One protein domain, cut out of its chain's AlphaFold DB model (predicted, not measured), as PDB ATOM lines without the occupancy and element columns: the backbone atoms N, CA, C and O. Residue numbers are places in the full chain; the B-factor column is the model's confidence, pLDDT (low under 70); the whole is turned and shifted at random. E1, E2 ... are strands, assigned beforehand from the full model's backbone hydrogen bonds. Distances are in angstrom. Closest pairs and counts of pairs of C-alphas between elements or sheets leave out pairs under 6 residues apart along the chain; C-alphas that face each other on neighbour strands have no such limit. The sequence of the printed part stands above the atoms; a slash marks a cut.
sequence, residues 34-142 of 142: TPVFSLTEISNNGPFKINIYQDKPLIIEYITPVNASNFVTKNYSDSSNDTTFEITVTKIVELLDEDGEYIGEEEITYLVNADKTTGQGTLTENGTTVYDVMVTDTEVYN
ATOM      1  N   THR A  34      10.005 -52.521  -4.332       90.12
ATOM      2  CA  THR A  34      10.680 -52.582  -5.630       90.12
ATOM      3  C   THR A  34      11.911 -51.674  -5.604       90.12
ATOM      4  O   THR A  34      11.795 -50.540  -5.119       90.12
ATOM      5  N   PRO A  35      13.070 -52.132  -6.103       94.12
ATOM      6  CA  PRO A  35      14.270 -51.310  -6.174       94.12
ATOM      7  C   PRO A  35      14.117 -50.192  -7.212       94.12
ATOM      8  O   PRO A  35      13.566 -50.379  -8.306       94.12
ATOM      9  N   VAL A  36      14.593 -49.004  -6.846       96.38
ATOM     10  CA  VAL A  36      14.549 -47.793  -7.666       96.38
ATOM     11  C   VAL A  36      15.820 -46.971  -7.495       96.38
ATOM     12  O   VAL A  36      16.338 -46.817  -6.386       96.38
ATOM     13  N   PHE A  37      16.254 -46.328  -8.577       97.81
ATOM     14  CA  PHE A  37      17.158 -45.187  -8.482       97.81
ATOM     15  C   PHE A  37      16.338 -43.928  -8.222       97.81
ATOM     16  O   PHE A  37      15.546 -43.495  -9.061       97.81
ATOM     17  N   SER A  38      16.509 -43.357  -7.034       97.75
ATOM     18  CA  SER A  38      15.857 -42.121  -6.612       97.75
ATOM     19  C   SER A  38      16.806 -40.950  -6.847       97.75
ATOM     20  O   SER A  38      17.836 -40.846  -6.185       97.75
ATOM     21  N   LEU A  39      16.441 -40.068  -7.772       98.31
ATOM     22  CA  LEU A  39      17.123 -38.814  -8.067       98.31
ATOM     23  C   LEU A  39      16.434 -37.686  -7.300       98.31
ATOM     24  O   LEU A  39      15.215 -37.523  -7.368       98.31
ATOM     25  N   THR A  40      17.218 -36.903  -6.575       97.88
ATOM     26  CA  THR A  40      16.778 -35.767  -5.755       97.88
ATOM     27  C   THR A  40      17.730 -34.588  -5.941       97.88
ATOM     28  O   THR A  40      18.701 -34.703  -6.688       97.88
ATOM     29  N   GLU A  41      17.442 -33.450  -5.302       97.06
ATOM     30  CA  GLU A  41      18.255 -32.222  -5.404       97.06
ATOM     31  C   GLU A  41      18.526 -31.796  -6.859       97.06
ATOM     32  O   GLU A  41      19.600 -31.309  -7.195       97.06
ATOM     33  N   ILE A  42      17.531 -31.998  -7.728       97.56
ATOM     34  CA  ILE A  42      17.657 -31.764  -9.166       97.56
ATOM     35  C   ILE A  42      17.760 -30.256  -9.425       97.56
ATOM     36  O   ILE A  42      16.870 -29.487  -9.050       97.56
ATOM     37  N   SER A  43      18.861 -29.820 -10.043       96.94
ATOM     38  CA  SER A  43      19.126 -28.397 -10.289       96.94
ATOM     39  C   SER A  43      18.239 -27.803 -11.403       96.94
ATOM     40  O   SER A  43      17.345 -28.458 -11.932       96.94
ATOM     41  N   ASN A  44      18.436 -26.521 -11.744       92.12
ATOM     42  CA  ASN A  44      17.785 -25.841 -12.881       92.12
ATOM     43  C   ASN A  44      16.243 -25.886 -12.911       92.12
ATOM     44  O   ASN A  44      15.648 -25.927 -13.986       92.12
ATOM     45  N   ASN A  45      15.589 -25.835 -11.744       89.94
ATOM     46  CA  ASN A  45      14.132 -25.993 -11.611       89.94
ATOM     47  C   ASN A  45      13.609 -27.318 -12.205       89.94
ATOM     48  O   ASN A  45      12.480 -27.365 -12.697       89.94
ATOM     49  N   GLY A  46      14.423 -28.377 -12.175       91.94
ATOM     50  CA  GLY A  46      13.978 -29.726 -12.505       91.94
ATOM     51  C   GLY A  46      12.932 -30.260 -11.513       91.94
ATOM     52  O   GLY A  46      12.569 -29.579 -10.546       91.94
ATOM     53  N   PRO A  47      12.425 -31.487 -11.735       94.94
ATOM     54  CA  PRO A  47      11.472 -32.118 -10.828       94.94
ATOM     55  C   PRO A  47      12.001 -32.187  -9.391       94.94
ATOM     56  O   PRO A  47      13.199 -32.315  -9.153       94.94
ATOM     57  N   PHE A  48      11.101 -32.171  -8.410       96.69
ATOM     58  CA  PHE A  48      11.458 -32.344  -7.002       96.69
ATOM     59  C   PHE A  48      12.167 -33.686  -6.747       96.69
ATOM     60  O   PHE A  48      13.115 -33.756  -5.964       96.69
ATOM     61  N   LYS A  49      11.698 -34.753  -7.401       97.56
ATOM     62  CA  LYS A  49      12.263 -36.102  -7.303       97.56
ATOM     63  C   LYS A  49      11.920 -36.914  -8.549       97.56
ATOM     64  O   LYS A  49      10.847 -36.734  -9.116       97.56
ATOM     65  N   ILE A  50      12.782 -37.849  -8.932       97.88
ATOM     66  CA  ILE A  50      12.498 -38.846  -9.971       97.88
ATOM     67  C   ILE A  50      12.833 -40.232  -9.419       97.88
ATOM     68  O   ILE A  50      13.925 -40.438  -8.903       97.88
ATOM     69  N   ASN A  51      11.907 -41.180  -9.528       97.81
ATOM     70  CA  ASN A  51      12.165 -42.596  -9.279       97.81
ATOM     71  C   ASN A  51      12.232 -43.335 -10.612       97.81
ATOM     72  O   ASN A  51      11.254 -43.336 -11.359       97.81
ATOM     73  N   ILE A  52      13.350 -44.005 -10.866       97.81
ATOM     74  CA  ILE A  52      13.535 -44.902 -12.006       97.81
ATOM     75  C   ILE A  52      13.467 -46.332 -11.473       97.81
ATOM     76  O   ILE A  52      14.329 -46.733 -10.691       97.81
ATOM     77  N   TYR A  53      12.439 -47.088 -11.856       96.38
ATOM     78  CA  TYR A  53      12.281 -48.472 -11.415       96.38
ATOM     79  C   TYR A  53      13.207 -49.398 -12.200       96.38
ATOM     80  O   TYR A  53      13.275 -49.311 -13.423       96.38
ATOM     81  N   GLN A  54      13.905 -50.289 -11.492       94.62
ATOM     82  CA  GLN A  54      14.882 -51.194 -12.109       94.62
ATOM     83  C   GLN A  54      14.194 -52.400 -12.771       94.62
ATOM     84  O   GLN A  54      14.553 -52.802 -13.874       94.62
ATOM     85  N   ASP A  55      13.148 -52.926 -12.126       92.81
ATOM     86  CA  ASP A  55      12.478 -54.168 -12.541       92.81
ATOM     87  C   ASP A  55      11.132 -53.944 -13.249       92.81
ATOM     88  O   ASP A  55      10.413 -54.894 -13.567       92.81
ATOM     89  N   LYS A  56      10.739 -52.683 -13.464       93.00
ATOM     90  CA  LYS A  56       9.454 -52.315 -14.073       93.00
ATOM     91  C   LYS A  56       9.659 -51.217 -15.118       93.00
ATOM     92  O   LYS A  56      10.466 -50.324 -14.880       93.00
ATOM     93  N   PRO A  57       8.905 -51.225 -16.234       95.75
ATOM     94  CA  PRO A  57       8.983 -50.189 -17.260       95.75
ATOM     95  C   PRO A  57       8.279 -48.900 -16.798       95.75
ATOM     96  O   PRO A  57       7.251 -48.510 -17.348       95.75
ATOM     97  N   LEU A  58       8.790 -48.280 -15.731       96.25
ATOM     98  CA  LEU A  58       8.143 -47.191 -15.012       96.25
ATOM     99  C   LEU A  58       9.157 -46.149 -14.533       96.25
ATOM    100  O   LEU A  58      10.152 -46.467 -13.881       96.25
ATOM    101  N   ILE A  59       8.836 -44.884 -14.782       97.62
ATOM    102  CA  ILE A  59       9.401 -43.731 -14.083       97.62
ATOM    103  C   ILE A  59       8.272 -42.997 -13.374       97.62
ATOM    104  O   ILE A  59       7.175 -42.868 -13.914       97.62
ATOM    105  N   ILE A  60       8.549 -42.491 -12.175       96.88
ATOM    106  CA  ILE A  60       7.665 -41.551 -11.484       96.88
ATOM    107  C   ILE A  60       8.419 -40.248 -11.251       96.88
ATOM    108  O   ILE A  60       9.461 -40.242 -10.596       96.88
ATOM    109  N   GLU A  61       7.870 -39.144 -11.745       97.25
ATOM    110  CA  GLU A  61       8.404 -37.798 -11.550       97.25
ATOM    111  C   GLU A  61       7.505 -37.015 -10.612       97.25
ATOM    112  O   GLU A  61       6.301 -36.892 -10.823       97.25
ATOM    113  N   TYR A  62       8.109 -36.451  -9.580       97.12
ATOM    114  CA  TYR A  62       7.440 -35.641  -8.585       97.12
ATOM    115  C   TYR A  62       7.735 -34.183  -8.911       97.12
ATOM    116  O   TYR A  62       8.867 -33.735  -8.756       97.12
ATOM    117  N   ILE A  63       6.734 -33.425  -9.358       94.69
ATOM    118  CA  ILE A  63       6.874 -31.972  -9.565       94.69
ATOM    119  C   ILE A  63       6.866 -31.249  -8.213       94.69
ATOM    120  O   ILE A  63       7.533 -30.238  -8.018       94.69
ATOM    121  N   THR A  64       6.128 -31.801  -7.251       94.31
ATOM    122  CA  THR A  64       6.118 -31.382  -5.845       94.31
ATOM    123  C   THR A  64       6.160 -32.633  -4.959       94.31
ATOM    124  O   THR A  64       5.979 -33.735  -5.474       94.31
ATOM    125  N   PRO A  65       6.312 -32.514  -3.627       92.81
ATOM    126  CA  PRO A  65       6.314 -33.678  -2.736       92.81
ATOM    127  C   PRO A  65       5.056 -34.562  -2.799       92.81
ATOM    128  O   PRO A  65       5.091 -35.688  -2.316       92.81
ATOM    129  N   VAL A  66       3.947 -34.055  -3.348       92.31
ATOM    130  CA  VAL A  66       2.650 -34.756  -3.398       92.31
ATOM    131  C   VAL A  66       2.066 -34.882  -4.805       92.31
ATOM    132  O   VAL A  66       1.104 -35.621  -4.989       92.31
ATOM    133  N   ASN A  67       2.625 -34.181  -5.794       94.38
ATOM    134  CA  ASN A  67       2.158 -34.237  -7.177       94.38
ATOM    135  C   ASN A  67       3.141 -35.057  -7.998       94.38
ATOM    136  O   ASN A  67       4.269 -34.610  -8.229       94.38
ATOM    137  N   ALA A  68       2.689 -36.225  -8.440       95.00
ATOM    138  CA  ALA A  68       3.486 -37.162  -9.208       95.00
ATOM    139  C   ALA A  68       2.836 -37.467 -10.559       95.00
ATOM    140  O   ALA A  68       1.620 -37.646 -10.642       95.00
ATOM    141  N   SER A  69       3.670 -37.578 -11.584       95.19
ATOM    142  CA  SER A  69       3.331 -38.129 -12.891       95.19
ATOM    143  C   SER A  69       4.069 -39.447 -13.070       95.19
ATOM    144  O   SER A  69       5.195 -39.600 -12.598       95.19
ATOM    145  N   ASN A  70       3.439 -40.403 -13.741       95.50
ATOM    146  CA  ASN A  70       4.063 -41.674 -14.081       95.50
ATOM    147  C   ASN A  70       4.230 -41.780 -15.596       95.50
ATOM    148  O   ASN A  70       3.409 -41.259 -16.345       95.50
ATOM    149  N   PHE A  71       5.297 -42.447 -16.016       97.38
ATOM    150  CA  PHE A  71       5.642 -42.621 -17.417       97.38
ATOM    151  C   PHE A  71       6.053 -44.063 -17.669       97.38
ATOM    152  O   PHE A  71       6.843 -44.633 -16.908       97.38
ATOM    153  N   VAL A  72       5.548 -44.631 -18.761       97.69
ATOM    154  CA  VAL A  72       6.040 -45.909 -19.276       97.69
ATOM    155  C   VAL A  72       7.455 -45.704 -19.802       97.69
ATOM    156  O   VAL A  72       7.767 -44.672 -20.402       97.69
ATOM    157  N   THR A  73       8.323 -46.686 -19.578       97.44
ATOM    158  CA  THR A  73       9.710 -46.622 -20.040       97.44
ATOM    159  C   THR A  73      10.087 -47.755 -20.976       97.44
ATOM    160  O   THR A  73       9.473 -48.821 -21.010       97.44
ATOM    161  N   LYS A  74      11.148 -47.514 -21.744       97.19
ATOM    162  CA  LYS A  74      11.820 -48.503 -22.584       97.19
ATOM    163  C   LYS A  74      13.323 -48.250 -22.614       97.19
ATOM    164  O   LYS A  74      13.806 -47.245 -22.094       97.19
ATOM    165  N   ASN A  75      14.053 -49.166 -23.251       96.38
ATOM    166  CA  ASN A  75      15.506 -49.085 -23.429       96.38
ATOM    167  C   ASN A  75      16.269 -48.882 -22.109       96.38
ATOM    168  O   ASN A  75      17.309 -48.230 -22.093       96.38
ATOM    169  N   TYR A  76      15.737 -49.421 -21.008       97.56
ATOM    170  CA  TYR A  76      16.420 -49.385 -19.727       97.56
ATOM    171  C   TYR A  76      17.737 -50.160 -19.820       97.56
ATOM    172  O   TYR A  76      17.776 -51.298 -20.296       97.56
ATOM    173  N   SER A  77      18.810 -49.537 -19.357       97.50
ATOM    174  CA  SER A  77      20.131 -50.126 -19.240       97.50
ATOM    175  C   SER A  77      20.803 -49.590 -17.988       97.50
ATOM    176  O   SER A  77      20.860 -48.381 -17.777       97.50
ATOM    177  N   ASP A  78      21.331 -50.504 -17.183       97.56
ATOM    178  CA  ASP A  78      22.164 -50.191 -16.032       97.56
ATOM    179  C   ASP A  78      23.559 -50.776 -16.272       97.56
ATOM    180  O   ASP A  78      23.739 -51.994 -16.314       97.56
ATOM    181  N   SER A  79      24.531 -49.892 -16.494       97.19
ATOM    182  CA  SER A  79      25.955 -50.224 -16.631       97.19
ATOM    183  C   SER A  79      26.754 -49.795 -15.397       97.19
ATOM    184  O   SER A  79      27.981 -49.678 -15.451       97.19
ATOM    185  N   SER A  80      26.068 -49.560 -14.275       96.69
ATOM    186  CA  SER A  80      26.689 -49.183 -13.012       96.69
ATOM    187  C   SER A  80      27.723 -50.214 -12.564       96.69
ATOM    188  O   SER A  80      27.542 -51.424 -12.693       96.69
ATOM    189  N   ASN A  81      28.798 -49.731 -11.952       96.19
ATOM    190  CA  ASN A  81      29.852 -50.558 -11.366       96.19
ATOM    191  C   ASN A  81      29.957 -50.288  -9.857       96.19
ATOM    192  O   ASN A  81      29.034 -49.737  -9.256       96.19
ATOM    193  N   ASP A  82      31.054 -50.690  -9.221       96.44
ATOM    194  CA  ASP A  82      31.233 -50.538  -7.773       96.44
ATOM    195  C   ASP A  82      31.326 -49.073  -7.316       96.44
ATOM    196  O   ASP A  82      30.992 -48.766  -6.173       96.44
ATOM    197  N   THR A  83      31.762 -48.159  -8.186       96.75
ATOM    198  CA  THR A  83      31.998 -46.752  -7.829       96.75
ATOM    199  C   THR A  83      31.057 -45.779  -8.516       96.75
ATOM    200  O   THR A  83      30.899 -44.670  -8.019       96.75
ATOM    201  N   THR A  84      30.419 -46.150  -9.627       97.50
ATOM    202  CA  THR A  84      29.559 -45.233 -10.389       97.50
ATOM    203  C   THR A  84      28.190 -45.824 -10.695       97.50
ATOM    204  O   THR A  84      28.058 -47.004 -11.018       97.50
ATOM    205  N   PHE A  85      27.171 -44.975 -10.589       98.06
ATOM    206  CA  PHE A  85      25.877 -45.152 -11.223       98.06
ATOM    207  C   PHE A  85      25.988 -44.738 -12.691       98.06
ATOM    208  O   PHE A  85      26.467 -43.639 -12.971       98.06
ATOM    209  N   GLU A  86      25.542 -45.597 -13.604       98.19
ATOM    210  CA  GLU A  86      25.451 -45.316 -15.040       98.19
ATOM    211  C   GLU A  86      24.159 -45.936 -15.584       98.19
ATOM    212  O   GLU A  86      24.117 -47.116 -15.936       98.19
ATOM    213  N   ILE A  87      23.084 -45.144 -15.600       98.31
ATOM    214  CA  ILE A  87      21.741 -45.596 -15.985       98.31
ATOM    215  C   ILE A  87      21.290 -44.856 -17.234       98.31
ATOM    216  O   ILE A  87      21.345 -43.631 -17.294       98.31
ATOM    217  N   THR A  88      20.786 -45.595 -18.215       98.38
ATOM    218  CA  THR A  88      20.097 -45.040 -19.381       98.38
ATOM    219  C   THR A  88      18.672 -45.561 -19.425       98.38
ATOM    220  O   THR A  88      18.439 -46.753 -19.248       98.38
ATOM    221  N   VAL A  89      17.705 -44.684 -19.668       98.50
ATOM    222  CA  VAL A  89      16.296 -45.064 -19.796       98.50
ATOM    223  C   VAL A  89      15.555 -44.049 -20.655       98.50
ATOM    224  O   VAL A  89      15.793 -42.850 -20.554       98.50
ATOM    225  N   THR A  90      14.641 -44.509 -21.501       98.50
ATOM    226  CA  THR A  90      13.773 -43.633 -22.293       98.50
ATOM    227  C   THR A  90      12.374 -43.644 -21.693       98.50
ATOM    228  O   THR A  90      11.761 -44.710 -21.608       98.50
ATOM    229  N   LYS A  91      11.860 -42.479 -21.291       97.50
ATOM    230  CA  LYS A  91      10.452 -42.303 -20.920       97.50
ATOM    231  C   LYS A  91       9.619 -41.943 -22.149       97.50
ATOM    232  O   LYS A  91      10.093 -41.236 -23.039       97.50
ATOM    233  N   ILE A  92       8.390 -42.439 -22.174       97.81
ATOM    234  CA  ILE A  92       7.399 -42.170 -23.215       97.81
ATOM    235  C   ILE A  92       6.381 -41.187 -22.638       97.81
ATOM    236  O   ILE A  92       5.805 -41.438 -21.577       97.81
ATOM    237  N   VAL A  93       6.191 -40.058 -23.315       96.62
ATOM    238  CA  VAL A  93       5.237 -39.012 -22.946       96.62
ATOM    239  C   VAL A  93       4.107 -39.020 -23.964       96.62
ATOM    240  O   VAL A  93       4.333 -38.783 -25.147       96.62
ATOM    241  N   GLU A  94       2.890 -39.292 -23.507       95.38
ATOM    242  CA  GLU A  94       1.704 -39.186 -24.353       95.38
ATOM    243  C   GLU A  94       1.429 -37.713 -24.672       95.38
ATOM    244  O   GLU A  94       1.357 -36.861 -23.783       95.38
ATOM    245  N   LEU A  95       1.278 -37.413 -25.958       95.06
ATOM    246  CA  LEU A  95       0.852 -36.115 -26.449       95.06
ATOM    247  C   LEU A  95      -0.663 -36.147 -26.597       95.06
ATOM    248  O   LEU A  95      -1.208 -36.980 -27.326       95.06
ATOM    249  N   LEU A  96      -1.323 -35.224 -25.905       95.31
ATOM    250  CA  LEU A  96      -2.765 -35.037 -25.955       95.31
ATOM    251  C   LEU A  96      -3.078 -33.701 -26.637       95.31
ATOM    252  O   LEU A  96      -2.313 -32.741 -26.496       95.31
ATOM    253  N   ASP A  97      -4.175 -33.632 -27.386       94.62
ATOM    254  CA  ASP A  97      -4.677 -32.364 -27.920       94.62
ATOM    255  C   ASP A  97      -5.389 -31.513 -26.847       94.62
ATOM    256  O   ASP A  97      -5.403 -31.844 -25.660       94.62
ATOM    257  N   GLU A  98      -5.960 -30.374 -27.255       95.06
ATOM    258  CA  GLU A  98      -6.670 -29.456 -26.349       95.06
ATOM    259  C   GLU A  98      -7.906 -30.091 -25.685       95.06
ATOM    260  O   GLU A  98      -8.313 -29.647 -24.609       95.06
ATOM    261  N   ASP A  99      -8.472 -31.133 -26.298       95.12
ATOM    262  CA  ASP A  99      -9.629 -31.877 -25.802       95.12
ATOM    263  C   ASP A  99      -9.211 -33.110 -24.967       95.12
ATOM    264  O   ASP A  99     -10.062 -33.775 -24.368       95.12
ATOM    265  N   GLY A 100      -7.905 -33.384 -24.859       93.38
ATOM    266  CA  GLY A 100      -7.342 -34.511 -24.117       93.38
ATOM    267  C   GLY A 100      -7.280 -35.819 -24.911       93.38
ATOM    268  O   GLY A 100      -7.042 -36.871 -24.318       93.38
ATOM    269  N   GLU A 101      -7.497 -35.779 -26.226       95.25
ATOM    270  CA  GLU A 101      -7.413 -36.951 -27.093       95.25
ATOM    271  C   GLU A 101      -5.958 -37.260 -27.452       95.25
ATOM    272  O   GLU A 101      -5.148 -36.369 -27.712       95.25
ATOM    273  N   TYR A 102      -5.622 -38.549 -27.486       95.50
ATOM    274  CA  TYR A 102      -4.279 -39.009 -27.824       95.50
ATOM    275  C   TYR A 102      -3.937 -38.702 -29.287       95.50
ATOM    276  O   TYR A 102      -4.600 -39.181 -30.212       95.50
ATOM    277  N   ILE A 103      -2.850 -37.957 -29.499       96.75
ATOM    278  CA  ILE A 103      -2.364 -37.560 -30.829       96.75
ATOM    279  C   ILE A 103      -0.973 -38.107 -31.163       96.75
ATOM    280  O   ILE A 103      -0.534 -38.003 -32.311       96.75
ATOM    281  N   GLY A 104      -0.281 -38.716 -30.199       96.19
ATOM    282  CA  GLY A 104       1.016 -39.349 -30.420       96.19
ATOM    283  C   GLY A 104       1.830 -39.517 -29.145       96.19
ATOM    284  O   GLY A 104       1.352 -39.279 -28.042       96.19
ATOM    285  N   GLU A 105       3.092 -39.891 -29.320       96.69
ATOM    286  CA  GLU A 105       4.064 -40.066 -28.243       96.69
ATOM    287  C   GLU A 105       5.324 -39.255 -28.544       96.69
ATOM    288  O   GLU A 105       5.776 -39.173 -29.690       96.69
ATOM    289  N   GLU A 106       5.910 -38.688 -27.496       96.44
ATOM    290  CA  GLU A 106       7.264 -38.153 -27.490       96.44
ATOM    291  C   GLU A 106       8.169 -39.052 -26.639       96.44
ATOM    292  O   GLU A 106       7.772 -39.568 -25.593       96.44
ATOM    293  N   GLU A 107       9.410 -39.234 -27.083       97.38
ATOM    294  CA  GLU A 107      10.412 -40.012 -26.363       97.38
ATOM    295  C   GLU A 107      11.474 -39.099 -25.770       97.38
ATOM    296  O   GLU A 107      12.121 -38.326 -26.478       97.38
ATOM    297  N   ILE A 108      11.697 -39.239 -24.466       97.75
ATOM    298  CA  ILE A 108      12.696 -38.468 -23.734       97.75
ATOM    299  C   ILE A 108      13.681 -39.443 -23.094       97.75
ATOM    300  O   ILE A 108      13.305 -40.291 -22.288       97.75
ATOM    301  N   THR A 109      14.955 -39.344 -23.465       98.25
ATOM    302  CA  THR A 109      16.014 -40.217 -22.949       98.25
ATOM    303  C   THR A 109      16.745 -39.561 -21.792       98.25
ATOM    304  O   THR A 109      17.255 -38.449 -21.918       98.25
ATOM    305  N   TYR A 110      16.826 -40.287 -20.686       98.38
ATOM    306  CA  TYR A 110      17.583 -39.962 -19.490       98.38
ATOM    307  C   TYR A 110      18.867 -40.768 -19.445       98.38
ATOM    308  O   TYR A 110      18.847 -41.991 -19.562       98.38
ATOM    309  N   LEU A 111      19.970 -40.057 -19.246       98.44
ATOM    310  CA  LEU A 111      21.280 -40.610 -18.942       98.44
ATOM    311  C   LEU A 111      21.712 -40.090 -17.570       98.44
ATOM    312  O   LEU A 111      21.952 -38.894 -17.406       98.44
ATOM    313  N   VAL A 112      21.806 -40.984 -16.593       98.56
ATOM    314  CA  VAL A 112      22.207 -40.690 -15.217       98.56
ATOM    315  C   VAL A 112      23.632 -41.173 -15.006       98.56
ATOM    316  O   VAL A 112      23.910 -42.354 -15.194       98.56
ATOM    317  N   ASN A 113      24.514 -40.270 -14.583       98.38
ATOM    318  CA  ASN A 113      25.889 -40.585 -14.211       98.38
ATOM    319  C   ASN A 113      26.189 -39.992 -12.843       98.38
ATOM    320  O   ASN A 113      26.169 -38.772 -12.700       98.38
ATOM    321  N   ALA A 114      26.489 -40.821 -11.849       98.56
ATOM    322  CA  ALA A 114      26.786 -40.343 -10.501       98.56
ATOM    323  C   ALA A 114      27.822 -41.213  -9.792       98.56
ATOM    324  O   ALA A 114      27.986 -42.388 -10.100       98.56
ATOM    325  N   ASP A 115      28.522 -40.643  -8.820       98.31
ATOM    326  CA  ASP A 115      29.401 -41.397  -7.929       98.31
ATOM    327  C   ASP A 115      28.562 -42.134  -6.870       98.31
ATOM    328  O   ASP A 115      27.713 -41.530  -6.224       98.31
ATOM    329  N   LYS A 116      28.781 -43.437  -6.662       97.12
ATOM    330  CA  LYS A 116      28.015 -44.246  -5.690       97.12
ATOM    331  C   LYS A 116      28.343 -43.927  -4.236       97.12
ATOM    332  O   LYS A 116      27.530 -44.195  -3.357       97.12
ATOM    333  N   THR A 117      29.531 -43.388  -3.966       96.12
ATOM    334  CA  THR A 117      29.978 -43.098  -2.594       96.12
ATOM    335  C   THR A 117      29.283 -41.857  -2.047       96.12
ATOM    336  O   THR A 117      28.888 -41.810  -0.886       96.12
ATOM    337  N   THR A 118      29.156 -40.841  -2.890       97.50
ATOM    338  CA  THR A 118      28.586 -39.537  -2.553       97.50
ATOM    339  C   THR A 118      27.148 -39.392  -3.032       97.50
ATOM    340  O   THR A 118      26.417 -38.590  -2.466       97.50
ATOM    341  N   GLY A 119      26.757 -40.145  -4.062       97.50
ATOM    342  CA  GLY A 119      25.513 -40.014  -4.818       97.50
ATOM    343  C   GLY A 119      25.535 -38.883  -5.856       97.50
ATOM    344  O   GLY A 119      24.562 -38.726  -6.590       97.50
ATOM    345  N   GLN A 120      26.565 -38.026  -5.870       98.50
ATOM    346  CA  GLN A 120      26.548 -36.783  -6.648       98.50
ATOM    347  C   GLN A 120      26.806 -37.074  -8.119       98.50
ATOM    348  O   GLN A 120      27.695 -37.856  -8.461       98.50
ATOM    349  N   GLY A 121      26.051 -36.419  -8.995       98.19
ATOM    350  CA  GLY A 121      26.198 -36.629 -10.423       98.19
ATOM    351  C   GLY A 121      25.291 -35.762 -11.268       98.19
ATOM    352  O   GLY A 121      24.847 -34.698 -10.842       98.19
ATOM    353  N   THR A 122      25.023 -36.240 -12.478       98.38
ATOM    354  CA  THR A 122      24.190 -35.554 -13.452       98.38
ATOM    355  C   THR A 122      23.099 -36.450 -14.021       98.38
ATOM    356  O   THR A 122      23.275 -37.654 -14.215       98.38
ATOM    357  N   LEU A 123      21.965 -35.825 -14.321       98.44
ATOM    358  CA  LEU A 123      20.935 -36.332 -15.217       98.44
ATOM    359  C   LEU A 123      21.031 -35.529 -16.514       98.44
ATOM    360  O   LEU A 123      20.905 -34.307 -16.499       98.44
ATOM    361  N   THR A 124      21.243 -36.208 -17.635       98.19
ATOM    362  CA  THR A 124      21.220 -35.602 -18.967       98.19
ATOM    363  C   THR A 124      19.967 -36.048 -19.706       98.19
ATOM    364  O   THR A 124      19.766 -37.238 -19.939       98.19
ATOM    365  N   GLU A 125      19.142 -35.086 -20.095       96.62
ATOM    366  CA  GLU A 125      17.933 -35.280 -20.885       96.62
ATOM    367  C   GLU A 125      18.233 -35.028 -22.369       96.62
ATOM    368  O   GLU A 125      18.757 -33.975 -22.741       96.62
ATOM    369  N   ASN A 126      17.938 -36.019 -23.218       96.06
ATOM    370  CA  ASN A 126      18.107 -35.980 -24.678       96.06
ATOM    371  C   ASN A 126      19.504 -35.537 -25.160       96.06
ATOM    372  O   ASN A 126      19.671 -35.061 -26.284       96.06
ATOM    373  N   GLY A 127      20.528 -35.704 -24.318       93.62
ATOM    374  CA  GLY A 127      21.906 -35.308 -24.617       93.62
ATOM    375  C   GLY A 127      22.164 -33.797 -24.602       93.62
ATOM    376  O   GLY A 127      23.263 -33.379 -24.961       93.62
ATOM    377  N   THR A 128      21.186 -32.974 -24.216       94.88
ATOM    378  CA  THR A 128      21.270 -31.509 -24.314       94.88
ATOM    379  C   THR A 128      21.099 -30.825 -22.968       94.88
ATOM    380  O   THR A 128      21.926 -29.988 -22.603       94.88
ATOM    381  N   THR A 129      20.052 -31.172 -22.222       96.12
ATOM    382  CA  THR A 129      19.749 -30.533 -20.940       96.12
ATOM    383  C   THR A 129      20.403 -31.320 -19.819       96.12
ATOM    384  O   THR A 129      20.164 -32.516 -19.682       96.12
ATOM    385  N   VAL A 130      21.230 -30.654 -19.016       97.31
ATOM    386  CA  VAL A 130      21.965 -31.283 -17.914       97.31
ATOM    387  C   VAL A 130      21.485 -30.709 -16.588       97.31
ATOM    388  O   VAL A 130      21.407 -29.491 -16.412       97.31
ATOM    389  N   TYR A 131      21.193 -31.608 -15.658       98.06
ATOM    390  CA  TYR A 131      20.837 -31.313 -14.280       98.06
ATOM    391  C   TYR A 131      21.877 -31.933 -13.358       98.06
ATOM    392  O   TYR A 131      22.268 -33.081 -13.566       98.06
ATOM    393  N   ASP A 132      22.284 -31.203 -12.329       98.44
ATOM    394  CA  ASP A 132      22.994 -31.793 -11.196       98.44
ATOM    395  C   ASP A 132      21.969 -32.525 -10.332       98.44
ATOM    396  O   ASP A 132      20.853 -32.029 -10.156       98.44
ATOM    397  N   VAL A 133      22.325 -33.706  -9.832       98.44
ATOM    398  CA  VAL A 133      21.416 -34.566  -9.067       98.44
ATOM    399  C   VAL A 133      22.132 -35.282  -7.928       98.44
ATOM    400  O   VAL A 133      23.345 -35.515  -7.957       98.44
ATOM    401  N   MET A 134      21.332 -35.705  -6.953       98.25
ATOM    402  CA  MET A 134      21.699 -36.647  -5.907       98.25
ATOM    403  C   MET A 134      20.988 -37.981  -6.140       98.25
ATOM    404  O   MET A 134      19.758 -38.047  -6.071       98.25
ATOM    405  N   VAL A 135      21.757 -39.036  -6.418       98.19
ATOM    406  CA  VAL A 135      21.261 -40.384  -6.718       98.19
ATOM    407  C   VAL A 135      21.417 -41.292  -5.508       98.19
ATOM    408  O   VAL A 135      22.494 -41.400  -4.923       98.19
ATOM    409  N   THR A 136      20.346 -42.003  -5.174       97.31
ATOM    410  CA  THR A 136      20.353 -43.062  -4.162       97.31
ATOM    411  C   THR A 136      19.682 -44.314  -4.707       97.31
ATOM    412  O   THR A 136      18.609 -44.217  -5.305       97.31
ATOM    413  N   ASP A 137      20.279 -45.476  -4.454       93.62
ATOM    414  CA  ASP A 137      19.649 -46.780  -4.665       93.62
ATOM    415  C   ASP A 137      18.793 -47.123  -3.437       93.62
ATOM    416  O   ASP A 137      19.288 -47.135  -2.306       93.62
ATOM    417  N   THR A 138      17.486 -47.285  -3.636       92.69
ATOM    418  CA  THR A 138      16.520 -47.456  -2.544       92.69
ATOM    419  C   THR A 138      15.434 -48.442  -2.939       92.69
ATOM    420  O   THR A 138      15.182 -48.659  -4.119       92.69
ATOM    421  N   GLU A 139      14.707 -48.960  -1.958       90.19
ATOM    422  CA  GLU A 139      13.505 -49.749  -2.209       90.19
ATOM    423  C   GLU A 139      12.257 -48.955  -1.808       90.19
ATOM    424  O   GLU A 139      12.185 -48.409  -0.701       90.19
ATOM    425  N   VAL A 140      11.251 -48.919  -2.683       85.00
ATOM    426  CA  VAL A 140       9.968 -48.248  -2.422       85.00
ATOM    427  C   VAL A 140       8.819 -49.245  -2.469       85.00
ATOM    428  O   VAL A 140       8.830 -50.178  -3.269       85.00
ATOM    429  N   TYR A 141       7.819 -49.047  -1.611       80.00
ATOM    430  CA  TYR A 141       6.563 -49.786  -1.709       80.00
ATOM    431  C   TYR A 141       5.817 -49.353  -2.972       80.00
ATOM    432  O   TYR A 141       5.744 -48.156  -3.261       80.00
ATOM    433  N   ASN A 142       5.290 -50.331  -3.704       63.44
ATOM    434  CA  ASN A 142       4.352 -50.120  -4.804       63.44
ATOM    435  C   ASN A 142       2.921 -50.396  -4.350       63.44
ATOM    436  O   ASN A 142       2.739 -51.330  -3.538       63.44
TER     437      ASN A 142
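This is residues 34 to 142 of the 142 residues of an uncharacterized protein of Tamlana carrageenivorans (UniProt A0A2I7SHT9). This is a small closed barrel of eight antiparallel strands, shaped like two walls face to face with their strands crossed: E1, E2 and E3 make one wall, E5, E6 and E7 the other, and the bent strands E4 and E8 pass from one to the other. Beyond the ring, the far part of the long E5 and E6 hairpin, with the turn of residues 97 to 101, sticks out as an arm. The printed part has 109 residues, with eight named strands, E1 to E8 in chain order and in the same order round the ring, and no named helix; the class is all strand. It is compact, with a radius of gyration of the C-alphas of 14.0 A, and spans 47 by 29 by 28 A.

Begin at E1, residues 34 to 40, and E2, residues 49 to 53, a hairpin in which N 37 and O 52 are 2.9 A apart, within hydrogen-bond range. E3, residues 58 to 62, is the next antiparallel neighbour, at 170 degrees to E2, with N 51 and O 60 at 2.8 A. At E4, residues 68 to 78, look for a bend of 89 degrees at residue 75; it pairs with E3 over residues 68 to 72, where N 61 and O 69 are 2.8 A apart. Over its residues 73 to 78 it pairs with E5, residues 84 to 96, where N 88 and O 77 are 2.8 A apart. E6, residues 102 to 115, forms a hairpin with E5, with N 91 and O 108 at 2.8 A. E7, residues 120 to 125, is beside residues 109 to 115 of E6, with N 122 and O 113 at 2.8 A. E8, residues 129 to 141, bends by 75 degrees at residue 132; N 131 and O 123 of E7 are 2.8 A apart. Its residues 134 to 140 pair with E1 and close the ring, with N 36 and O 138 at 2.8 A. The eight strands form a meander, each the antiparallel neighbour of the one before. E1 and E5 are apart.

Find C-alpha 34 at (10.680, -52.582, -5.630), where E1 begins. The longest strand by residues, E6, runs 39.2 A from C-alpha 102 at (-4.279, -39.009, -27.824) to C-alpha 115. E5 measures 37.3 A, E8 30.2 A and E4 23.8 A. E8 ends at C-alpha 141, at (6.563, -49.786, -1.709).

The farthest C-alphas, those of Asp 82 and Asp 99, are 48.4 A apart. The printed part has no cut and no long link. Mean pLDDT of the printed part is 95.8; residue 142, the chain's last, is under 70.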